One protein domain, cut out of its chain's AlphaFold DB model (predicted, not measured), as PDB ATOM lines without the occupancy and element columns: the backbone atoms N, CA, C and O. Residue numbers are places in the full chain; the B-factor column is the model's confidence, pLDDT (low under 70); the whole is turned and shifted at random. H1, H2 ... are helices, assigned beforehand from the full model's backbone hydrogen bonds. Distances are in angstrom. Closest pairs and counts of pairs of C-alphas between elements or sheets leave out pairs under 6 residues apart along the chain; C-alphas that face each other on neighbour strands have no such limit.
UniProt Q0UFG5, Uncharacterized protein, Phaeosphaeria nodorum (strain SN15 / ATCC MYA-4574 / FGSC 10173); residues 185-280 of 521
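This is residues 185 to 280 of the 521 residues of an uncharacterized protein of Phaeosphaeria nodorum (strain SN15 / ATCC MYA-4574 / FGSC 10173) (UniProt Q0UFG5). H3 forms the core, H1 packs across its last residues, H5 runs beside it more loosely, and short H2 and H4 lie near its first half. The loop 185 to 200 and the far end of H5 make the length. The printed part has 96 residues with five named helices, H1 to H5, no named strand: all helix, compact, radius of gyration of the C-alphas 13.6 A, spans 42 by 28 by 19 A.

H1 holds residues 201 to 207, from C-alpha 201 at (212.293, 197.995, 238.082); H2 219 to 225; H3 229 to 245, 24.5 A long; H4 255 to 258; H5 262 to 280, 27.2 A, ending at C-alpha 280 (191.905, 186.522, 253.338).

H1 touches H3 at residues 238 to 245 alone, closest C-alphas Lys 202 and Ala 242, 4.9 A; the steep tilt is 69 degrees, only just short of perpendicular. H3 and H5 are close but not clearly touching, closest C-alphas Ala 240 and Tyr 268, 7.7 A, a shallow tilt of 10 degrees, the same way. Every O i to N i+4 pair is within hydrogen-bond range in H2 and H3, 2 of 3 in H1, 14 of 15 in H5; H4 is too short.

The farthest C-alphas, Asn 191 and Leu 278, are 42.7 A apart. The printed part has no cut; H1 to H2 is a long link. Residues 258 to 280 have pLDDT under 70.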
ATOM      1  N   SER A 185     225.728 193.421 231.945       88.62
ATOM      2  CA  SER A 185     226.676 192.424 232.463       88.62
ATOM      3  C   SER A 185     226.168 191.621 233.667       88.62
ATOM      4  O   SER A 185     226.717 190.561 233.947       88.62
ATOM      5  N   CYS A 186     225.180 192.139 234.403       90.81
ATOM      6  CA  CYS A 186     224.587 191.500 235.575       90.81
ATOM      7  C   CYS A 186     223.239 190.834 235.275       90.81
ATOM      8  O   CYS A 186     222.579 190.395 236.212       90.81
ATOM      9  N   LEU A 187     222.810 190.746 234.013       90.06
ATOM     10  CA  LEU A 187     221.695 189.878 233.630       90.06
ATOM     11  C   LEU A 187     222.138 188.409 233.672       90.06
ATOM     12  O   LEU A 187     223.247 188.082 233.251       90.06
ATOM     13  N   VAL A 188     221.262 187.520 234.153       90.25
ATOM     14  CA  VAL A 188     221.538 186.068 234.226       90.25
ATOM     15  C   VAL A 188     221.698 185.458 232.826       90.25
ATOM     16  O   VAL A 188     222.511 184.556 232.638       90.25
ATOM     17  N   ASP A 189     220.974 185.983 231.833       87.25
ATOM     18  CA  ASP A 189     221.205 185.694 230.417       87.25
ATOM     19  C   ASP A 189     221.610 186.968 229.664       87.25
ATOM     20  O   ASP A 189     220.772 187.770 229.254       87.25
ATOM     21  N   GLN A 190     222.918 187.121 229.455       82.56
ATOM     22  CA  GLN A 190     223.529 188.226 228.706       82.56
ATOM     23  C   GLN A 190     223.238 188.185 227.189       82.56
ATOM     24  O   GLN A 190     223.582 189.129 226.483       82.56
ATOM     25  N   ASN A 191     222.637 187.105 226.669       80.44
ATOM     26  CA  ASN A 191     222.238 186.976 225.258       80.44
ATOM     27  C   ASN A 191     220.729 187.188 225.055       80.44
ATOM     28  O   ASN A 191     220.261 187.237 223.915       80.44
ATOM     29  N   SER A 192     219.962 187.295 226.142       75.00
ATOM     30  CA  SER A 192     218.541 187.613 226.087       75.00
ATOM     31  C   SER A 192     218.346 189.068 225.662       75.00
ATOM     32  O   SER A 192     218.983 189.977 226.195       75.00
ATOM     33  N   ASN A 193     217.414 189.312 224.736       80.69
ATOM     34  CA  ASN A 193     216.877 190.659 224.546       80.69
ATOM     35  C   ASN A 193     216.128 191.037 225.826       80.69
ATOM     36  O   ASN A 193     215.036 190.516 226.054       80.69
ATOM     37  N   ASP A 194     216.709 191.932 226.627       80.19
ATOM     38  CA  ASP A 194     216.133 192.409 227.885       80.19
ATOM     39  C   ASP A 194     214.636 192.775 227.701       80.19
ATOM     40  O   ASP A 194     214.316 193.747 227.004       80.19
ATOM     41  N   PRO A 195     213.705 192.009 228.312       79.88
ATOM     42  CA  PRO A 195     212.271 192.201 228.119       79.88
ATOM     43  C   PRO A 195     211.726 193.422 228.870       79.88
ATOM     44  O   PRO A 195     210.604 193.854 228.602       79.88
ATOM     45  N   CYS A 196     212.492 193.968 229.814       85.38
ATOM     46  CA  CYS A 196     212.085 195.056 230.693       85.38
ATOM     47  C   CYS A 196     212.735 196.390 230.348       85.38
ATOM     48  O   CYS A 196     212.082 197.430 230.485       85.38
ATOM     49  N   LYS A 197     213.988 196.342 229.878       81.25
ATOM     50  CA  LYS A 197     214.991 197.411 229.938       81.25
ATOM     51  C   LYS A 197     215.342 197.695 231.400       81.25
ATOM     52  O   LYS A 197     214.485 198.157 232.144       81.25
ATOM     53  N   LEU A 198     216.596 197.446 231.790       78.69
ATOM     54  CA  LEU A 198     217.186 197.533 233.148       78.69
ATOM     55  C   LEU A 198     216.723 198.696 234.053       78.69
ATOM     56  O   LEU A 198     216.810 198.600 235.275       78.69
ATOM     57  N   GLU A 199     216.250 199.798 233.474       78.94
ATOM     58  CA  GLU A 199     215.728 200.976 234.177       78.94
ATOM     59  C   GLU A 199     214.308 200.766 234.755       78.94
ATOM     60  O   GLU A 199     213.917 201.431 235.712       78.94
ATOM     61  N   ASN A 200     213.533 199.826 234.206       89.62
ATOM     62  CA  ASN A 200     212.141 199.558 234.566       89.62
ATOM     63  C   ASN A 200     212.030 198.491 235.671       89.62
ATOM     64  O   ASN A 200     211.640 197.345 235.427       89.62
ATOM     65  N   LEU A 201     212.337 198.884 236.911       90.62
ATOM     66  CA  LEU A 201     212.293 197.995 238.082       90.62
ATOM     67  C   LEU A 201     210.922 197.313 238.278       90.62
ATOM     68  O   LEU A 201     210.874 196.160 238.696       90.62
ATOM     69  N   LYS A 202     209.812 197.961 237.892       92.25
ATOM     70  CA  LYS A 202     208.453 197.377 237.934       92.25
ATOM     71  C   LYS A 202     208.282 196.173 237.014       92.25
ATOM     72  O   LYS A 202     207.523 195.251 237.309       92.25
ATOM     73  N   CYS A 203     208.987 196.159 235.887       94.19
ATOM     74  CA  CYS A 203     209.056 194.976 235.045       94.19
ATOM     75  C   CYS A 203     209.980 193.912 235.655       94.19
ATOM     76  O   CYS A 203     209.590 192.747 235.697       94.19
ATOM     77  N   VAL A 204     211.138 194.292 236.214       92.50
ATOM     78  CA  VAL A 204     212.048 193.341 236.888       92.50
ATOM     79  C   VAL A 204     211.319 192.578 238.003       92.50
ATOM     80  O   VAL A 204     211.372 191.350 238.015       92.50
ATOM     81  N   CYS A 205     210.537 193.269 238.842       93.50
ATOM     82  CA  CYS A 205     209.692 192.669 239.886       93.50
ATOM     83  C   CYS A 205     208.720 191.583 239.374       93.50
ATOM     84  O   CYS A 205     208.344 190.694 240.134       93.50
ATOM     85  N   LYS A 206     208.299 191.628 238.099       92.88
ATOM     86  CA  LYS A 206     207.381 190.639 237.490       92.88
ATOM     87  C   LYS A 206     208.087 189.377 236.997       92.88
ATOM     88  O   LYS A 206     207.447 188.333 236.917       92.88
ATOM     89  N   PHE A 207     209.377 189.463 236.671       91.88
ATOM     90  CA  PHE A 207     210.204 188.304 236.315       91.88
ATOM     91  C   PHE A 207     210.903 187.696 237.532       91.88
ATOM     92  O   PHE A 207     211.106 186.485 237.584       91.88
ATOM     93  N   SER A 208     211.253 188.536 238.505       92.19
ATOM     94  CA  SER A 208     211.931 188.157 239.734       92.19
ATOM     95  C   SER A 208     211.395 188.972 240.908       92.19
ATOM     96  O   SER A 208     211.673 190.162 241.038       92.19
ATOM     97  N   ASN A 209     210.649 188.309 241.789       89.81
ATOM     98  CA  ASN A 209     210.216 188.844 243.080       89.81
ATOM     99  C   ASN A 209     211.016 188.243 244.252       89.81
ATOM    100  O   ASN A 209     210.565 188.222 245.395       89.81
ATOM    101  N   SER A 210     212.200 187.718 243.954       91.94
ATOM    102  CA  SER A 210     213.114 187.072 244.887       91.94
ATOM    103  C   SER A 210     214.493 187.658 244.634       91.94
ATOM    104  O   SER A 210     215.028 187.508 243.536       91.94
ATOM    105  N   LEU A 211     215.078 188.350 245.614       90.19
ATOM    106  CA  LEU A 211     216.441 188.846 245.439       90.19
ATOM    107  C   LEU A 211     217.440 187.693 245.562       90.19
ATOM    108  O   LEU A 211     218.428 187.698 244.839       90.19
ATOM    109  N   GLY A 212     217.174 186.705 246.426       89.25
ATOM    110  CA  GLY A 212     218.085 185.592 246.720       89.25
ATOM    111  C   GLY A 212     218.036 184.415 245.750       89.25
ATOM    112  O   GLY A 212     219.015 183.673 245.657       89.25
ATOM    113  N   SER A 213     216.971 184.281 244.958       90.94
ATOM    114  CA  SER A 213     216.885 183.331 243.840       90.94
ATOM    115  C   SER A 213     216.521 184.015 242.515       90.94
ATOM    116  O   SER A 213     215.832 183.442 241.670       90.94
ATOM    117  N   SER A 214     216.996 185.256 242.326       91.56
ATOM    118  CA  SER A 214     216.679 186.068 241.147       91.56
ATOM    119  C   SER A 214     217.053 185.365 239.839       91.56
ATOM    120  O   SER A 214     218.213 185.058 239.577       91.56
ATOM    121  N   THR A 215     216.050 185.142 238.992       89.81
ATOM    122  CA  THR A 215     216.185 184.551 237.649       89.81
ATOM    123  C   THR A 215     216.585 185.574 236.585       89.81
ATOM    124  O   THR A 215     216.897 185.199 235.458       89.81
ATOM    125  N   TYR A 216     216.547 186.864 236.932       91.81
ATOM    126  CA  TYR A 216     216.742 187.981 236.010       91.81
ATOM    127  C   TYR A 216     218.135 188.609 236.150       91.81
ATOM    128  O   TYR A 216     218.788 188.869 235.141       91.81
ATOM    129  N   PHE A 217     218.606 188.833 237.385       91.94
ATOM    130  CA  PHE A 217     219.908 189.454 237.662       91.94
ATOM    131  C   PHE A 217     220.783 188.613 238.601       91.94
ATOM    132  O   PHE A 217     220.294 188.006 239.551       91.94
ATOM    133  N   ASP A 218     222.093 188.636 238.358       92.88
ATOM    134  CA  ASP A 218     223.116 188.098 239.251       92.88
ATOM    135  C   ASP A 218     223.327 189.046 240.447       92.88
ATOM    136  O   ASP A 218     223.666 190.225 240.296       92.88
ATOM    137  N   GLN A 219     223.123 188.504 241.649       90.88
ATOM    138  CA  GLN A 219     223.277 189.197 242.927       90.88
ATOM    139  C   GLN A 219     224.718 189.632 243.190       90.88
ATOM    140  O   GLN A 219     224.930 190.748 243.661       90.88
ATOM    141  N   ASP A 220     225.702 188.783 242.881       90.50
ATOM    142  CA  ASP A 220     227.111 189.059 243.162       90.50
ATOM    143  C   ASP A 220     227.641 190.128 242.203       90.50
ATOM    144  O   ASP A 220     228.353 191.048 242.619       90.50
ATOM    145  N   CYS A 221     227.221 190.086 240.934       92.50
ATOM    146  CA  CYS A 221     227.477 191.161 239.975       92.50
ATOM    147  C   CYS A 221     226.843 192.490 240.425       92.50
ATOM    148  O   CYS A 221     227.522 193.524 240.440       92.50
ATOM    149  N   LEU A 222     225.579 192.471 240.863       89.69
ATOM    150  CA  LEU A 222     224.900 193.658 241.389       89.69
ATOM    151  C   LEU A 222     225.618 194.215 242.631       89.69
ATOM    152  O   LEU A 222     225.862 195.418 242.706       89.69
ATOM    153  N   TRP A 223     226.030 193.364 243.578       87.31
ATOM    154  CA  TRP A 223     226.749 193.789 244.788       87.31
ATOM    155  C   TRP A 223     228.148 194.328 244.481       87.31
ATOM    156  O   TRP A 223     228.610 195.255 245.153       87.31
ATOM    157  N   LYS A 224     228.813 193.793 243.455       90.00
ATOM    158  CA  LYS A 224     230.116 194.265 242.979       90.00
ATOM    159  C   LYS A 224     230.032 195.636 242.303       90.00
ATOM    160  O   LYS A 224     230.922 196.456 242.513       90.00
ATOM    161  N   ASN A 225     228.966 195.905 241.546       89.25
ATOM    162  CA  ASN A 225     228.759 197.192 240.871       89.25
ATOM    163  C   ASN A 225     228.169 198.259 241.815       89.25
ATOM    164  O   ASN A 225     228.581 199.419 241.778       89.25
ATOM    165  N   CYS A 226     227.287 197.876 242.739       89.50
ATOM    166  CA  CYS A 226     226.868 198.703 243.871       89.50
ATOM    167  C   CYS A 226     227.947 198.709 244.973       89.50
ATOM    168  O   CYS A 226     227.735 198.176 246.061       89.50
ATOM    169  N   ILE A 227     229.116 199.300 244.697       80.62
ATOM    170  CA  ILE A 227     230.297 199.279 245.587       80.62
ATOM    171  C   ILE A 227     229.974 199.813 246.995       80.62
ATOM    172  O   ILE A 227     230.356 199.212 247.998       80.62
ATOM    173  N   ASN A 228     229.251 200.932 247.077       86.62
ATOM    174  CA  ASN A 228     228.970 201.617 248.337       86.62
ATOM    175  C   ASN A 228     227.701 201.078 249.011       86.62
ATOM    176  O   ASN A 228     226.653 200.971 248.371       86.62
ATOM    177  N   THR A 229     227.752 200.878 250.334       84.50
ATOM    178  CA  THR A 229     226.611 200.481 251.187       84.50
ATOM    179  C   THR A 229     225.358 201.310 250.906       84.50
ATOM    180  O   THR A 229     224.275 200.760 250.737       84.50
ATOM    181  N   ARG A 230     225.527 202.632 250.770       85.81
ATOM    182  CA  ARG A 230     224.451 203.571 250.440       85.81
ATOM    183  C   ARG A 230     223.786 203.272 249.091       85.81
ATOM    184  O   ARG A 230     222.567 203.288 249.020       85.81
ATOM    185  N   GLY A 231     224.564 202.958 248.052       88.19
ATOM    186  CA  GLY A 231     224.023 202.624 246.729       88.19
ATOM    187  C   GLY A 231     223.222 201.320 246.744       88.19
ATOM    188  O   GLY A 231     222.160 201.253 246.136       88.19
ATOM    189  N   ARG A 232     223.678 200.316 247.510       88.50
ATOM    190  CA  ARG A 232     222.931 199.065 247.741       88.50
ATOM    191  C   ARG A 232     221.591 199.324 248.432       88.50
ATOM    192  O   ARG A 232     220.586 198.750 248.032       88.50
ATOM    193  N   THR A 233     221.574 200.195 249.443       87.19
ATOM    194  CA  THR A 233     220.348 200.592 250.152       87.19
ATOM    195  C   THR A 233     219.398 201.382 249.247       87.19
ATOM    196  O   THR A 233     218.244 200.992 249.126       87.19
ATOM    197  N   GLU A 234     219.871 202.410 248.535       89.69
ATOM    198  CA  GLU A 234     219.045 203.195 247.600       89.69
ATOM    199  C   GLU A 234     218.479 202.333 246.454       89.69
ATOM    200  O   GLU A 234     217.324 202.508 246.064       89.69
ATOM    201  N   TRP A 235     219.247 201.363 245.941       91.31
ATOM    202  CA  TRP A 235     218.749 200.392 244.961       91.31
ATOM    203  C   TRP A 235     217.692 199.452 245.560       91.31
ATOM    204  O   TRP A 235     216.657 199.225 244.935       91.31
ATOM    205  N   LEU A 236     217.912 198.941 246.777       92.06
ATOM    206  CA  LEU A 236     216.971 198.051 247.464       92.06
ATOM    207  C   LEU A 236     215.651 198.761 247.802       92.06
ATOM    208  O   LEU A 236     214.585 198.174 247.632       92.06
ATOM    209  N   GLU A 237     215.706 200.027 248.226       90.44
ATOM    210  CA  GLU A 237     214.531 200.881 248.439       90.44
ATOM    211  C   GLU A 237     213.764 201.124 247.129       90.44
ATOM    212  O   GLU A 237     212.544 200.958 247.092       90.44
ATOM    213  N   ALA A 238     214.464 201.454 246.036       91.31
ATOM    214  CA  ALA A 238     213.848 201.660 244.723       91.31
ATOM    215  C   ALA A 238     213.198 200.377 244.169       91.31
ATOM    216  O   ALA A 238     212.102 200.429 243.607       91.31
ATOM    217  N   PHE A 239     213.839 199.219 244.360       92.38
ATOM    218  CA  PHE A 239     213.294 197.915 243.985       92.38
ATOM    219  C   PHE A 239     212.067 197.545 244.835       92.38
ATOM    220  O   PHE A 239     211.031 197.169 244.290       92.38
ATOM    221  N   ALA A 240     212.135 197.730 246.160       93.00
ATOM    222  CA  ALA A 240     211.007 197.492 247.060       93.00
ATOM    223  C   ALA A 240     209.800 198.381 246.721       93.00
ATOM    224  O   ALA A 240     208.682 197.876 246.623       93.00
ATOM    225  N   ALA A 241     210.017 199.676 246.468       91.88
ATOM    226  CA  ALA A 241     208.969 200.594 246.026       91.88
ATOM    227  C   ALA A 241     208.324 200.140 244.704       91.88
ATOM    228  O   ALA A 241     207.099 200.055 244.610       91.88
ATOM    229  N   ALA A 242     209.136 199.771 243.708       92.81
ATOM    230  CA  ALA A 242     208.646 199.280 242.423       92.81
ATOM    231  C   ALA A 242     207.805 197.995 242.552       92.81
ATOM    232  O   ALA A 242     206.759 197.887 241.911       92.81
ATOM    233  N   CYS A 243     208.214 197.045 243.399       94.56
ATOM    234  CA  CYS A 243     207.460 195.807 243.614       94.56
ATOM    235  C   CYS A 243     206.153 196.054 244.391       94.56
ATOM    236  O   CYS A 243     205.124 195.471 244.046       94.56
ATOM    237  N   MET A 244     206.158 196.938 245.399       93.06
ATOM    238  CA  MET A 244     204.959 197.286 246.177       93.06
ATOM    239  C   MET A 244     203.881 197.980 245.339       93.06
ATOM    240  O   MET A 244     202.704 197.651 245.486       93.06
ATOM    241  N   ASP A 245     204.262 198.891 244.440       93.50
ATOM    242  CA  ASP A 245     203.332 199.590 243.541       93.50
ATOM    243  C   ASP A 245     202.519 198.614 242.669       93.50
ATOM    244  O   ASP A 245     201.307 198.773 242.511       93.50
ATOM    245  N   ASP A 246     203.171 197.566 242.152       94.00
ATOM    246  CA  ASP A 246     202.530 196.483 241.392       94.00
ATOM    247  C   ASP A 246     201.970 195.353 242.289       94.00
ATOM    248  O   ASP A 246     201.448 194.356 241.786       94.00
ATOM    249  N   LYS A 247     202.027 195.520 243.620       94.31
ATOM    250  CA  LYS A 247     201.538 194.593 244.664       94.31
ATOM    251  C   LYS A 247     202.184 193.206 244.640       94.31
ATOM    252  O   LYS A 247     201.543 192.201 244.950       94.31
ATOM    253  N   ILE A 248     203.463 193.155 244.292       94.12
ATOM    254  CA  ILE A 248     204.246 191.926 244.199       94.12
ATOM    255  C   ILE A 248     205.006 191.710 245.522       94.12
ATOM    256  O   ILE A 248     205.804 192.572 245.898       94.12
ATOM    257  N   PRO A 249     204.806 190.581 246.234       92.56
ATOM    258  CA  PRO A 249     205.572 190.278 247.437       92.56
ATOM    259  C   PRO A 249     207.027 189.996 247.083       92.56
ATOM    260  O   PRO A 249     207.291 189.126 246.251       92.56
ATOM    261  N   ILE A 250     207.959 190.652 247.771       93.69
ATOM    262  CA  ILE A 250     209.357 190.217 247.791       93.69
ATOM    263  C   ILE A 250     209.453 188.993 248.709       93.69
ATOM    264  O   ILE A 250     209.154 189.086 249.898       93.69
ATOM    265  N   LEU A 251     209.826 187.843 248.143       92.31
ATOM    266  CA  LEU A 251     209.854 186.550 248.838       92.31
ATOM    267  C   LEU A 251     211.090 186.372 249.721       92.31
ATOM    268  O   LEU A 251     211.007 185.752 250.777       92.31
ATOM    269  N   ASP A 252     212.232 186.901 249.286       89.81
ATOM    270  CA  ASP A 252     213.479 186.864 250.039       89.81
ATOM    271  C   ASP A 252     214.369 188.080 249.757       89.81
ATOM    272  O   ASP A 252     214.356 188.685 248.683       89.81
ATOM    273  N   ILE A 253     215.162 188.430 250.766       88.12
ATOM    274  CA  ILE A 253     216.247 189.409 250.704       88.12
ATOM    275  C   ILE A 253     217.440 188.728 251.389       88.12
ATOM    276  O   ILE A 253     217.344 188.434 252.585       88.12
ATOM    277  N   PRO A 254     218.542 188.422 250.673       83.31
ATOM    278  CA  PRO A 254     219.683 187.713 251.243       83.31
ATOM    279  C   PRO A 254     220.233 188.392 252.492       83.31
ATOM    280  O   PRO A 254     220.219 189.618 252.611       83.31
ATOM    281  N   PHE A 255     220.808 187.610 253.407       78.50
ATOM    282  CA  PHE A 255     221.373 188.144 254.649       78.50
ATOM    283  C   PHE A 255     222.470 189.201 254.395       78.50
ATOM    284  O   PHE A 255     222.530 190.216 255.089       78.50
ATOM    285  N   ALA A 256     223.261 189.030 253.328       76.69
ATOM    286  CA  ALA A 256     224.261 189.997 252.855       76.69
ATOM    287  C   ALA A 256     223.673 191.325 252.319       76.69
ATOM    288  O   ALA A 256     224.411 192.292 252.118       76.69
ATOM    289  N   MET A 257     222.356 191.383 252.095       73.44
ATOM    290  CA  MET A 257     221.602 192.603 251.787       73.44
ATOM    291  C   MET A 257     220.888 193.137 253.038       73.44
ATOM    292  O   MET A 257     221.001 194.316 253.359       73.44
ATOM    293  N   ALA A 258     220.231 192.260 253.807       68.50
ATOM    294  CA  ALA A 258     219.546 192.620 255.052       68.50
ATOM    295  C   ALA A 258     220.489 193.193 256.131       68.50
ATOM    296  O   ALA A 258     220.044 193.924 257.016       68.50
ATOM    297  N   GLY A 259     221.792 192.901 256.057       65.25
ATOM    298  CA  GLY A 259     222.804 193.427 256.971       65.25
ATOM    299  C   GLY A 259     222.925 194.958 257.007       65.25
ATOM    300  O   GLY A 259     223.370 195.476 258.032       65.25
ATOM    301  N   THR A 260     222.516 195.676 255.949       56.66
ATOM    302  CA  THR A 260     222.643 197.146 255.873       56.66
ATOM    303  C   THR A 260     221.496 197.890 256.561       56.66
ATOM    304  O   THR A 260     221.767 198.832 257.296       56.66
ATOM    305  N   HIS A 261     220.240 197.453 256.390       61.62
ATOM    306  CA  HIS A 261     219.059 197.999 257.086       61.62
ATOM    307  C   HIS A 261     217.963 196.935 257.309       61.62
ATOM    308  O   HIS A 261     216.895 196.942 256.690       61.62
ATOM    309  N   ALA A 262     218.205 196.020 258.254       52.34
ATOM    310  CA  ALA A 262     217.272 194.942 258.608       52.34
ATOM    311  C   ALA A 262     215.887 195.434 259.084       52.34
ATOM    312  O   ALA A 262     214.897 194.714 258.956       52.34
ATOM    313  N   SER A 263     215.802 196.652 259.627       50.97
ATOM    314  CA  SER A 263     214.558 197.289 260.077       50.97
ATOM    315  C   SER A 263     213.598 197.588 258.921       50.97
ATOM    316  O   SER A 263     212.427 197.221 258.986       50.97
ATOM    317  N   MET A 264     214.101 198.181 257.837       58.66
ATOM    318  CA  MET A 264     213.311 198.554 256.657       58.66
ATOM    319  C   MET A 264     212.848 197.313 255.881       58.66
ATOM    320  O   MET A 264     211.677 197.191 255.529       58.66
ATOM    321  N   VAL A 265     213.742 196.328 255.732       58.88
ATOM    322  CA  VAL A 265     213.443 195.002 255.160       58.88
ATOM    323  C   VAL A 265     212.323 194.290 255.930       58.88
ATOM    324  O   VAL A 265     211.388 193.771 255.320       58.88
ATOM    325  N   ARG A 266     212.375 194.297 257.271       57.38
ATOM    326  CA  ARG A 266     211.297 193.744 258.106       57.38
ATOM    327  C   ARG A 266     209.989 194.509 257.935       57.38
ATOM    328  O   ARG A 266     208.947 193.866 257.893       57.38
ATOM    329  N   GLN A 267     210.026 195.837 257.815       58.31
ATOM    330  CA  GLN A 267     208.814 196.634 257.641       58.31
ATOM    331  C   GLN A 267     208.062 196.252 256.355       58.31
ATOM    332  O   GLN A 267     206.888 195.903 256.435       58.31
ATOM    333  N   TYR A 268     208.742 196.185 255.204       64.88
ATOM    334  CA  TYR A 268     208.107 195.772 253.943       64.88
ATOM    335  C   TYR A 268     207.510 194.355 253.998       64.88
ATOM    336  O   TYR A 268     206.411 194.120 253.495       64.88
ATOM    337  N   HIS A 269     208.195 193.412 254.654       58.41
ATOM    338  CA  HIS A 269     207.704 192.038 254.802       58.41
ATOM    339  C   HIS A 269     206.514 191.931 255.783       58.41
ATOM    340  O   HIS A 269     205.657 191.055 255.625       58.41
ATOM    341  N   VAL A 270     206.437 192.807 256.791       57.38
ATOM    342  CA  VAL A 270     205.318 192.868 257.748       57.38
ATOM    343  C   VAL A 270     204.091 193.530 257.124       57.38
ATOM    344  O   VAL A 270     203.009 192.948 257.190       57.38
ATOM    345  N   ASP A 271     204.256 194.690 256.484       53.38
ATOM    346  CA  ASP A 271     203.145 195.463 255.913       53.38
ATOM    347  C   ASP A 271     202.405 194.650 254.827       53.38
ATOM    348  O   ASP A 271     201.175 194.565 254.845       53.38
ATOM    349  N   PHE A 272     203.131 193.936 253.952       56.22
ATOM    350  CA  PHE A 272     202.517 193.088 252.918       56.22
ATOM    351  C   PHE A 272     201.757 191.875 253.494       56.22
ATOM    352  O   PHE A 272     200.664 191.535 253.033       56.22
ATOM    353  N   ASN A 273     202.305 191.224 254.526       50.22
ATOM    354  CA  ASN A 273     201.635 190.105 255.198       50.22
ATOM    355  C   ASN A 273     200.369 190.554 255.943       50.22
ATOM    356  O   ASN A 273     199.398 189.795 256.018       50.22
ATOM    357  N   LEU A 274     200.361 191.778 256.482       48.53
ATOM    358  CA  LEU A 274     199.209 192.343 257.178       48.53
ATOM    359  C   LEU A 274     198.023 192.530 256.216       48.53
ATOM    360  O   LEU A 274     196.923 192.056 256.512       48.53
ATOM    361  N   ASP A 275     198.258 193.121 255.042       47.59
ATOM    362  CA  ASP A 275     197.230 193.306 254.009       47.59
ATOM    363  C   ASP A 275     196.714 191.969 253.440       47.59
ATOM    364  O   ASP A 275     195.504 191.804 253.252       47.59
ATOM    365  N   LEU A 276     197.583 190.968 253.235       49.94
ATOM    366  CA  LEU A 276     197.152 189.633 252.789       49.94
ATOM    367  C   LEU A 276     196.251 188.929 253.814       49.94
ATOM    368  O   LEU A 276     195.234 188.335 253.439       49.94
ATOM    369  N   HIS A 277     196.582 189.004 255.105       41.84
ATOM    370  CA  HIS A 277     195.749 188.410 256.151       41.84
ATOM    371  C   HIS A 277     194.422 189.158 256.345       41.84
ATOM    372  O   HIS A 277     193.390 188.508 256.543       41.84
ATOM    373  N   LEU A 278     194.413 190.490 256.212       46.44
ATOM    374  CA  LEU A 278     193.185 191.294 256.219       46.44
ATOM    375  C   LEU A 278     192.270 190.953 255.030       46.44
ATOM    376  O   LEU A 278     191.062 190.808 255.218       46.44
ATOM    377  N   GLY A 279     192.829 190.744 253.833       37.94
ATOM    378  CA  GLY A 279     192.068 190.316 252.655       37.94
ATOM    379  C   GLY A 279     191.496 188.896 252.774       37.94
ATOM    380  O   GLY A 279     190.328 188.664 252.461       37.94
ATOM    381  N   SER A 280     192.293 187.942 253.265       37.72
ATOM    382  CA  SER A 280     191.905 186.522 253.338       37.72
ATOM    383  C   SER A 280     190.852 186.227 254.423       37.72
ATOM    384  O   SER A 280     190.021 185.327 254.272       37.72
TER     385      SER A 280